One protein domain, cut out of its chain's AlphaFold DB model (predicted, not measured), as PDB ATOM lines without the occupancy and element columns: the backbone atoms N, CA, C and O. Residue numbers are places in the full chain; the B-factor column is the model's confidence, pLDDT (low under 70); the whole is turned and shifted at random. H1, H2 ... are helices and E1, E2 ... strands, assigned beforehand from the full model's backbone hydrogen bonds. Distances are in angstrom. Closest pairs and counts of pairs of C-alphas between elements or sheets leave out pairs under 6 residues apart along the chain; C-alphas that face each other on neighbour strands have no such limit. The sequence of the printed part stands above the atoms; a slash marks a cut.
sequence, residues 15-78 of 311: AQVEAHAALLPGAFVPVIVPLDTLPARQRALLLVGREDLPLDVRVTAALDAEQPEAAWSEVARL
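AT A GLANCE: This is residues 15 to 78 of the 311 residues of an uncharacterized protein of Planctomycetes bacterium (UniProt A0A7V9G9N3). A small two-strand hairpin, E1 and E2, makes one end of an elongated domain, and three short helices, H1, H2 and H3, stand side by side beyond it, alternating in direction, with H2 between H1 and H3. Residues 16 to 17 fold back along E1 in a short antiparallel pairing, and the loop of residues 25 to 30 makes the far tip of the hairpin. The printed part has 64 residues, with the order E1, E2, H1, H2, H3; the sheet E1 - E2 is antiparallel and the class is mixed, helices and strands. The whole is compact, with a radius of gyration of the C-alphas of 12.2 A, and spans 41 by 21 by 13 A.

IN THESE COORDINATES: Find C-alpha 21 at (211.342, 259.719, 192.433); there E1 begins, residues 21 to 24. E2 is residues 31 to 34. H1 is residues 40 to 47, 10.5 A long. H2, residues 55 to 64, is the longest helix at 14.2 A; look for its first C-alpha at (211.662, 244.132, 190.724). H3, residues 68 to 76, runs 12.0 A to C-alpha 76 at (216.225, 234.962, 194.146).

HOW THE PARTS SIT: Look first at the hairpin E1 and E2, at 156 degrees, where N 22 and O 33 are 2.9 A apart and N 31 and O 24 are 3.0 A apart, both within hydrogen-bond range. E1 and H1 are near each other. H1 and H2, a helical hairpin, touch closest at the C-alphas of Ala 44 and Ala 61, 4.8 A, opposite ways at a shallow tilt of 25 degrees. H2 and H3, another, touch closest at the C-alphas of Val 59 and Ala 71, 4.7 A, opposite ways at a shallow tilt of 13 degrees. H1 and H3 are apart. In H1, H2 and H3 every O i to N i+4 pair is within hydrogen-bond range.

THE WHOLE: The two C-alphas farthest apart are those of Phe 28 and Ala 76, 41.4 A. The printed part has no cut, and no link is long. Mean pLDDT of the printed part is 88.8, and no printed residue is under 70.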
ATOM      1  N   ALA A  15     209.968 260.577 202.795       79.50
ATOM      2  CA  ALA A  15     208.632 260.262 203.290       79.50
ATOM      3  C   ALA A  15     207.984 259.161 202.440       79.50
ATOM      4  O   ALA A  15     207.286 258.292 202.957       79.50
ATOM      5  N   GLN A  16     208.267 259.175 201.137       86.38
ATOM      6  CA  GLN A  16     207.851 258.153 200.190       86.38
ATOM      7  C   GLN A  16     208.929 257.985 199.116       86.38
ATOM      8  O   GLN A  16     209.597 258.945 198.736       86.38
ATOM      9  N   VAL A  17     209.109 256.760 198.628       88.06
ATOM     10  CA  VAL A  17     209.969 256.472 197.474       88.06
ATOM     11  C   VAL A  17     209.121 255.734 196.459       88.06
ATOM     12  O   VAL A  17     208.461 254.756 196.804       88.06
ATOM     13  N   GLU A  18     209.143 256.219 195.230       90.56
ATOM     14  CA  GLU A  18     208.531 255.595 194.067       90.56
ATOM     15  C   GLU A  18     209.621 255.075 193.120       90.56
ATOM     16  O   GLU A  18     210.812 255.290 193.334       90.56
ATOM     17  N   ALA A  19     209.227 254.407 192.035       86.44
ATOM     18  CA  ALA A  19     210.167 253.808 191.084       86.44
ATOM     19  C   ALA A  19     211.155 254.813 190.454       86.44
ATOM     20  O   ALA A  19     212.268 254.433 190.089       86.44
ATOM     21  N   HIS A  20     210.754 256.080 190.315       89.62
ATOM     22  CA  HIS A  20     211.530 257.105 189.605       89.62
ATOM     23  C   HIS A  20     211.786 258.379 190.420       89.62
ATOM     24  O   HIS A  20     212.562 259.225 189.977       89.62
ATOM     25  N   ALA A  21     211.190 258.525 191.605       91.00
ATOM     26  CA  ALA A  21     211.342 259.719 192.433       91.00
ATOM     27  C   ALA A  21     211.325 259.391 193.932       91.00
ATOM     28  O   ALA A  21     210.648 258.464 194.373       91.00
ATOM     29  N   ALA A  22     212.043 260.184 194.723       88.44
ATOM     30  CA  ALA A  22     211.908 260.236 196.173       88.44
ATOM     31  C   ALA A  22     211.178 261.521 196.573       88.44
ATOM     32  O   ALA A  22     211.519 262.607 196.103       88.44
ATOM     33  N   LEU A  23     210.189 261.395 197.456       88.69
ATOM     34  CA  LEU A  23     209.472 262.520 198.035       88.69
ATOM     35  C   LEU A  23     210.049 262.800 199.416       88.69
ATOM     36  O   LEU A  23     209.947 261.984 200.336       88.69
ATOM     37  N   LEU A  24     210.654 263.968 199.558       83.44
ATOM     38  CA  LEU A  24     211.226 264.435 200.810       83.44
ATOM     39  C   LEU A  24     210.259 265.411 201.482       83.44
ATOM     40  O   LEU A  24     209.599 266.197 200.792       83.44
ATOM     41  N   PRO A  25     210.160 265.380 202.822       77.25
ATOM     42  CA  PRO A  25     209.362 266.359 203.540       77.25
ATOM     43  C   PRO A  25     209.937 267.758 203.283       77.25
ATOM     44  O   PRO A  25     211.121 268.002 203.509       77.25
ATOM     45  N   GLY A  26     209.104 268.671 202.787       75.06
ATOM     46  CA  GLY A  26     209.451 270.079 202.619       75.06
ATOM     47  C   GLY A  26     208.570 270.965 203.496       75.06
ATOM     48  O   GLY A  26     207.460 270.582 203.859       75.06
ATOM     49  N   ALA A  27     209.064 272.155 203.840       71.38
ATOM     50  CA  ALA A  27     208.403 273.057 204.790       71.38
ATOM     51  C   ALA A  27     207.012 273.548 204.335       71.38
ATOM     52  O   ALA A  27     206.182 273.882 205.173       71.38
ATOM     53  N   PHE A  28     206.760 273.583 203.021       73.31
ATOM     54  CA  PHE A  28     205.497 274.060 202.440       73.31
ATOM     55  C   PHE A  28     204.897 273.095 201.410       73.31
ATOM     56  O   PHE A  28     203.678 272.997 201.302       73.31
ATOM     57  N   VAL A  29     205.738 272.372 200.666       77.12
ATOM     58  CA  VAL A  29     205.354 271.326 199.705       77.12
ATOM     59  C   VAL A  29     206.406 270.212 199.714       77.12
ATOM     60  O   VAL A  29     207.572 270.510 199.997       77.12
ATOM     61  N   PRO A  30     206.049 268.951 199.404       80.38
ATOM     62  CA  PRO A  30     207.030 267.881 199.243       80.38
ATOM     63  C   PRO A  30     208.055 268.223 198.161       80.38
ATOM     64  O   PRO A  30     207.698 268.691 197.078       80.38
ATOM     65  N   VAL A  31     209.331 267.962 198.440       83.56
ATOM     66  CA  VAL A  31     210.394 268.087 197.439       83.56
ATOM     67  C   VAL A  31     210.477 266.769 196.680       83.56
ATOM     68  O   VAL A  31     210.759 265.727 197.271       83.56
ATOM     69  N   ILE A  32     210.222 266.816 195.374       87.81
ATOM     70  CA  ILE A  32     210.324 265.656 194.487       87.81
ATOM     71  C   ILE A  32     211.743 265.619 193.924       87.81
ATOM     72  O   ILE A  32     212.141 266.515 193.180       87.81
ATOM     73  N   VAL A  33     212.501 264.582 194.272       87.56
ATOM     74  CA  VAL A  33     213.856 264.353 193.759       87.56
ATOM     75  C   VAL A  33     213.829 263.183 192.779       87.56
ATOM     76  O   VAL A  33     213.588 262.049 193.205       87.56
ATOM     77  N   PRO A  34     214.077 263.417 191.478       90.75
ATOM     78  CA  PRO A  34     214.221 262.343 190.502       90.75
ATOM     79  C   PRO A  34     215.396 261.423 190.862       90.75
ATOM     80  O   PRO A  34     216.505 261.888 191.133       90.75
ATOM     81  N   LEU A  35     215.177 260.108 190.889       89.25
ATOM     82  CA  LEU A  35     216.189 259.146 191.357       89.25
ATOM     83  C   LEU A  35     217.359 258.963 190.381       89.25
ATOM     84  O   LEU A  35     218.426 258.486 190.770       89.25
ATOM     85  N   ASP A  36     217.174 259.314 189.114       89.06
ATOM     86  CA  ASP A  36     218.224 259.342 188.092       89.06
ATOM     87  C   ASP A  36     219.259 260.449 188.339       89.06
ATOM     88  O   ASP A  36     220.410 260.298 187.936       89.06
ATOM     89  N   THR A  37     218.890 261.505 189.074       89.25
ATOM     90  CA  THR A  37     219.813 262.573 189.493       89.25
ATOM     91  C   THR A  37     220.666 262.204 190.711       89.25
ATOM     92  O   THR A  37     221.664 262.871 190.988       89.25
ATOM     93  N   LEU A  38     220.307 261.138 191.437       87.31
ATOM     94  CA  LEU A  38     221.055 260.676 192.604       87.31
ATOM     95  C   LEU A  38     222.240 259.776 192.206       87.31
ATOM     96  O   LEU A  38     222.121 258.963 191.282       87.31
ATOM     97  N   PRO A  39     223.362 259.819 192.954       91.56
ATOM     98  CA  PRO A  39     224.426 258.827 192.847       91.56
ATOM     99  C   PRO A  39     223.895 257.395 192.989       91.56
ATOM    100  O   PRO A  39     223.069 257.112 193.861       91.56
ATOM    101  N   ALA A  40     224.433 256.463 192.197       92.19
ATOM    102  CA  ALA A  40     223.937 255.085 192.121       92.19
ATOM    103  C   ALA A  40     223.825 254.392 193.492       92.19
ATOM    104  O   ALA A  40     222.810 253.766 193.789       92.19
ATOM    105  N   ARG A  41     224.816 254.577 194.377       91.62
ATOM    106  CA  ARG A  41     224.787 254.021 195.743       91.62
ATOM    107  C   ARG A  41     223.635 254.565 196.590       91.62
ATOM    108  O   ARG A  41     223.014 253.800 197.316       91.62
ATOM    109  N   GLN A  42     223.335 255.860 196.495       89.19
ATOM    110  CA  GLN A  42     222.215 256.463 197.224       89.19
ATOM    111  C   GLN A  42     220.878 255.983 196.657       89.19
ATOM    112  O   GLN A  42     219.990 255.613 197.420       89.19
ATOM    113  N   ARG A  43     220.760 255.890 195.327       91.88
ATOM    114  CA  ARG A  43     219.591 255.293 194.672       91.88
ATOM    115  C   ARG A  43     219.361 253.847 195.134       91.88
ATOM    116  O   ARG A  43     218.237 253.502 195.485       91.88
ATOM    117  N   ALA A  44     220.405 253.020 195.194       92.81
ATOM    118  CA  ALA A  44     220.303 251.643 195.684       92.81
ATOM    119  C   ALA A  44     219.827 251.571 197.142       92.81
ATOM    120  O   ALA A  44     218.922 250.795 197.436       92.81
ATOM    121  N   LEU A  45     220.361 252.416 198.033       91.06
ATOM    122  CA  LEU A  45     219.934 252.478 199.440       91.06
ATOM    123  C   LEU A  45     218.441 252.792 199.610       91.06
ATOM    124  O   LEU A  45     217.832 252.350 200.581       91.06
ATOM    125  N   LEU A  46     217.858 253.561 198.689       90.44
ATOM    126  CA  LEU A  46     216.444 253.932 198.733       90.44
ATOM    127  C   LEU A  46     215.513 252.874 198.129       90.44
ATOM    128  O   LEU A  46     214.341 252.821 198.502       90.44
ATOM    129  N   LEU A  47     216.010 252.072 197.183       93.56
ATOM    130  CA  LEU A  47     215.191 251.180 196.358       93.56
ATOM    131  C   LEU A  47     215.314 249.702 196.747       93.56
ATOM    132  O   LEU A  47     214.317 248.985 196.737       93.56
ATOM    133  N   VAL A  48     216.513 249.218 197.072       93.12
ATOM    134  CA  VAL A  48     216.747 247.796 197.377       93.12
ATOM    135  C   VAL A  48     215.992 247.404 198.653       93.12
ATOM    136  O   VAL A  48     215.982 248.134 199.638       93.12
ATOM    137  N   GLY A  49     215.332 246.245 198.633       89.56
ATOM    138  CA  GLY A  49     214.504 245.738 199.729       89.56
ATOM    139  C   GLY A  49     213.068 246.271 199.769       89.56
ATOM    140  O   GLY A  49     212.276 245.775 200.567       89.56
ATOM    141  N   ARG A  50     212.697 247.232 198.913       91.12
ATOM    142  CA  ARG A  50     211.332 247.780 198.841       91.12
ATOM    143  C   ARG A  50     210.401 246.905 198.003       91.12
ATOM    144  O   ARG A  50     210.319 247.046 196.785       91.12
ATOM    145  N   GLU A  51     209.709 245.973 198.653       89.25
ATOM    146  CA  GLU A  51     208.817 245.013 197.982       89.25
ATOM    147  C   GLU A  51     207.635 245.668 197.250       89.25
ATOM    148  O   GLU A  51     207.109 245.083 196.304       89.25
ATOM    149  N   ASP A  52     207.273 246.896 197.630       89.56
ATOM    150  CA  ASP A  52     206.269 247.735 196.973       89.56
ATOM    151  C   ASP A  52     206.706 248.261 195.595       89.56
ATOM    152  O   ASP A  52     205.876 248.751 194.829       89.56
ATOM    153  N   LEU A  53     207.993 248.140 195.248       91.62
ATOM    154  CA  LEU A  53     208.547 248.623 193.988       91.62
ATOM    155  C   LEU A  53     208.774 247.499 192.960       91.62
ATOM    156  O   LEU A  53     209.110 246.360 193.327       91.62
ATOM    157  N   PRO A  54     208.681 247.821 191.650       91.88
ATOM    158  CA  PRO A  54     208.982 246.873 190.582       91.88
ATOM    159  C   PRO A  54     210.366 246.229 190.743       91.88
ATOM    160  O   PRO A  54     211.353 246.893 191.072       91.88
ATOM    161  N   LEU A  55     210.440 244.915 190.519       91.50
ATOM    162  CA  LEU A  55     211.662 244.132 190.724       91.50
ATOM    163  C   LEU A  55     212.817 244.599 189.822       91.50
ATOM    164  O   LEU A  55     213.957 244.680 190.271       91.50
ATOM    165  N   ASP A  56     212.525 244.946 188.570       92.62
ATOM    166  CA  ASP A  56     213.502 245.457 187.604       92.62
ATOM    167  C   ASP A  56     214.156 246.762 188.072       92.62
ATOM    168  O   ASP A  56     215.364 246.932 187.909       92.62
ATOM    169  N   VAL A  57     213.399 247.646 188.724       93.69
ATOM    170  CA  VAL A  57     213.909 248.913 189.276       93.69
ATOM    171  C   VAL A  57     214.893 248.653 190.418       93.69
ATOM    172  O   VAL A  57     215.991 249.210 190.425       93.69
ATOM    173  N   ARG A  58     214.540 247.757 191.347       94.62
ATOM    174  CA  ARG A  58     215.409 247.366 192.470       94.62
ATOM    175  C   ARG A  58     216.708 246.721 192.001       94.62
ATOM    176  O   ARG A  58     217.785 247.091 192.462       94.62
ATOM    177  N   VAL A  59     216.601 245.784 191.060       94.81
ATOM    178  CA  VAL A  59     217.752 245.074 190.486       94.81
ATOM    179  C   VAL A  59     218.656 246.040 189.727       94.81
ATOM    180  O   VAL A  59     219.864 246.026 189.945       94.81
ATOM    181  N   THR A  60     218.093 246.924 188.898       95.00
ATOM    182  CA  THR A  60     218.872 247.935 188.162       95.00
ATOM    183  C   THR A  60     219.639 248.838 189.121       95.00
ATOM    184  O   THR A  60     220.841 249.026 188.957       95.00
ATOM    185  N   ALA A  61     218.979 249.336 190.170       94.50
ATOM    186  CA  ALA A  61     219.616 250.189 191.167       94.50
ATOM    187  C   ALA A  61     220.788 249.495 191.881       94.50
ATOM    188  O   ALA A  61     221.844 250.105 192.043       94.50
ATOM    189  N   ALA A  62     220.629 248.224 192.264       95.75
ATOM    190  CA  ALA A  62     221.702 247.437 192.868       95.75
ATOM    191  C   ALA A  62     222.882 247.214 191.904       95.75
ATOM    192  O   ALA A  62     224.036 247.381 192.298       95.75
ATOM    193  N   LEU A  63     222.610 246.877 190.638       95.19
ATOM    194  CA  LEU A  63     223.654 246.651 189.632       95.19
ATOM    195  C   LEU A  63     224.413 247.939 189.282       95.19
ATOM    196  O   LEU A  63     225.640 247.908 189.215       95.19
ATOM    197  N   ASP A  64     223.716 249.067 189.127       93.81
ATOM    198  CA  ASP A  64     224.334 250.381 188.890       93.81
ATOM    199  C   ASP A  64     225.220 250.828 190.063       93.81
ATOM    200  O   ASP A  64     226.188 251.562 189.874       93.81
ATOM    201  N   ALA A  65     224.889 250.403 191.286       94.12
ATOM    202  CA  ALA A  65     225.667 250.680 192.490       94.12
ATOM    203  C   ALA A  65     226.839 249.709 192.711       94.12
ATOM    204  O   ALA A  65     227.473 249.778 193.769       94.12
ATOM    205  N   GLU A  66     227.110 248.816 191.752       93.75
ATOM    206  CA  GLU A  66     228.117 247.749 191.836       93.75
ATOM    207  C   GLU A  66     227.871 246.782 193.012       93.75
ATOM    208  O   GLU A  66     228.802 246.279 193.637       93.75
ATOM    209  N   GLN A  67     226.598 246.501 193.319       93.44
ATOM    210  CA  GLN A  67     226.167 245.585 194.384       93.44
ATOM    211  C   GLN A  67     225.465 244.342 193.801       93.44
ATOM    212  O   GLN A  67     224.257 244.164 193.984       93.44
ATOM    213  N   PRO A  68     226.192 243.452 193.097       91.06
ATOM    214  CA  PRO A  68     225.592 242.295 192.432       91.06
ATOM    215  C   PRO A  68     224.905 241.339 193.415       91.06
ATOM    216  O   PRO A  68     223.812 240.874 193.127       91.06
ATOM    217  N   GLU A  69     225.461 241.115 194.608       90.00
ATOM    218  CA  GLU A  69     224.840 240.234 195.611       90.00
ATOM    219  C   GLU A  69     223.472 240.740 196.088       90.00
ATOM    220  O   GLU A  69     222.545 239.953 196.289       90.00
ATOM    221  N   ALA A  70     223.304 242.063 196.199       90.69
ATOM    222  CA  ALA A  70     222.010 242.658 196.510       90.69
ATOM    223  C   ALA A  70     221.013 242.423 195.365       90.69
ATOM    224  O   ALA A  70     219.884 241.999 195.609       90.69
ATOM    225  N   ALA A  71     221.445 242.598 194.110       92.69
ATOM    226  CA  ALA A  71     220.632 242.293 192.934       92.69
ATOM    227  C   ALA A  71     220.230 240.808 192.875       92.69
ATOM    228  O   ALA A  71     219.079 240.484 192.588       92.69
ATOM    229  N   TRP A  72     221.149 239.888 193.177       90.38
ATOM    230  CA  TRP A  72     220.871 238.450 193.177       90.38
ATOM    231  C   TRP A  72     219.901 238.055 194.278       90.38
ATOM    232  O   TRP A  72     219.018 237.242 194.026       90.38
ATOM    233  N   SER A  73     220.002 238.670 195.457       88.00
ATOM    234  CA  SER A  73     219.036 238.475 196.541       88.00
ATOM    235  C   SER A  73     217.623 238.923 196.142       88.00
ATOM    236  O   SER A  73     216.653 238.215 196.414       88.00
ATOM    237  N   GLU A  74     217.500 240.047 195.427       89.44
ATOM    238  CA  GLU A  74     216.224 240.502 194.860       89.44
ATOM    239  C   GLU A  74     215.643 239.477 193.879       89.44
ATOM    240  O   GLU A  74     214.488 239.069 194.013       89.44
ATOM    241  N   VAL A  75     216.454 239.022 192.920       88.75
ATOM    242  CA  VAL A  75     216.027 238.068 191.886       88.75
ATOM    243  C   VAL A  75     215.715 236.691 192.468       88.75
ATOM    244  O   VAL A  75     214.770 236.045 192.022       88.75
ATOM    245  N   ALA A  76     216.448 236.246 193.489       83.25
ATOM    246  CA  ALA A  76     216.225 234.962 194.146       83.25
ATOM    247  C   ALA A  76     214.824 234.852 194.766       83.25
ATOM    248  O   ALA A  76     214.312 233.751 194.917       83.25
ATOM    249  N   ARG A  77     214.159 235.970 195.083       80.56
ATOM    250  CA  ARG A  77     212.769 235.952 195.566       80.56
ATOM    251  C   ARG A  77     211.743 235.650 194.471       80.56
ATOM    252  O   ARG A  77     210.602 235.320 194.787       80.56
ATOM    253  N   LEU A  78     212.119 235.738 193.193       80.94
ATOM    254  CA  LEU A  78     211.215 235.476 192.080       80.94
ATOM    255  C   LEU A  78     210.981 233.969 191.909       80.94
ATOM    256  O   LEU A  78     211.864 233.215 191.504       80.94
TER     257      LEU A  78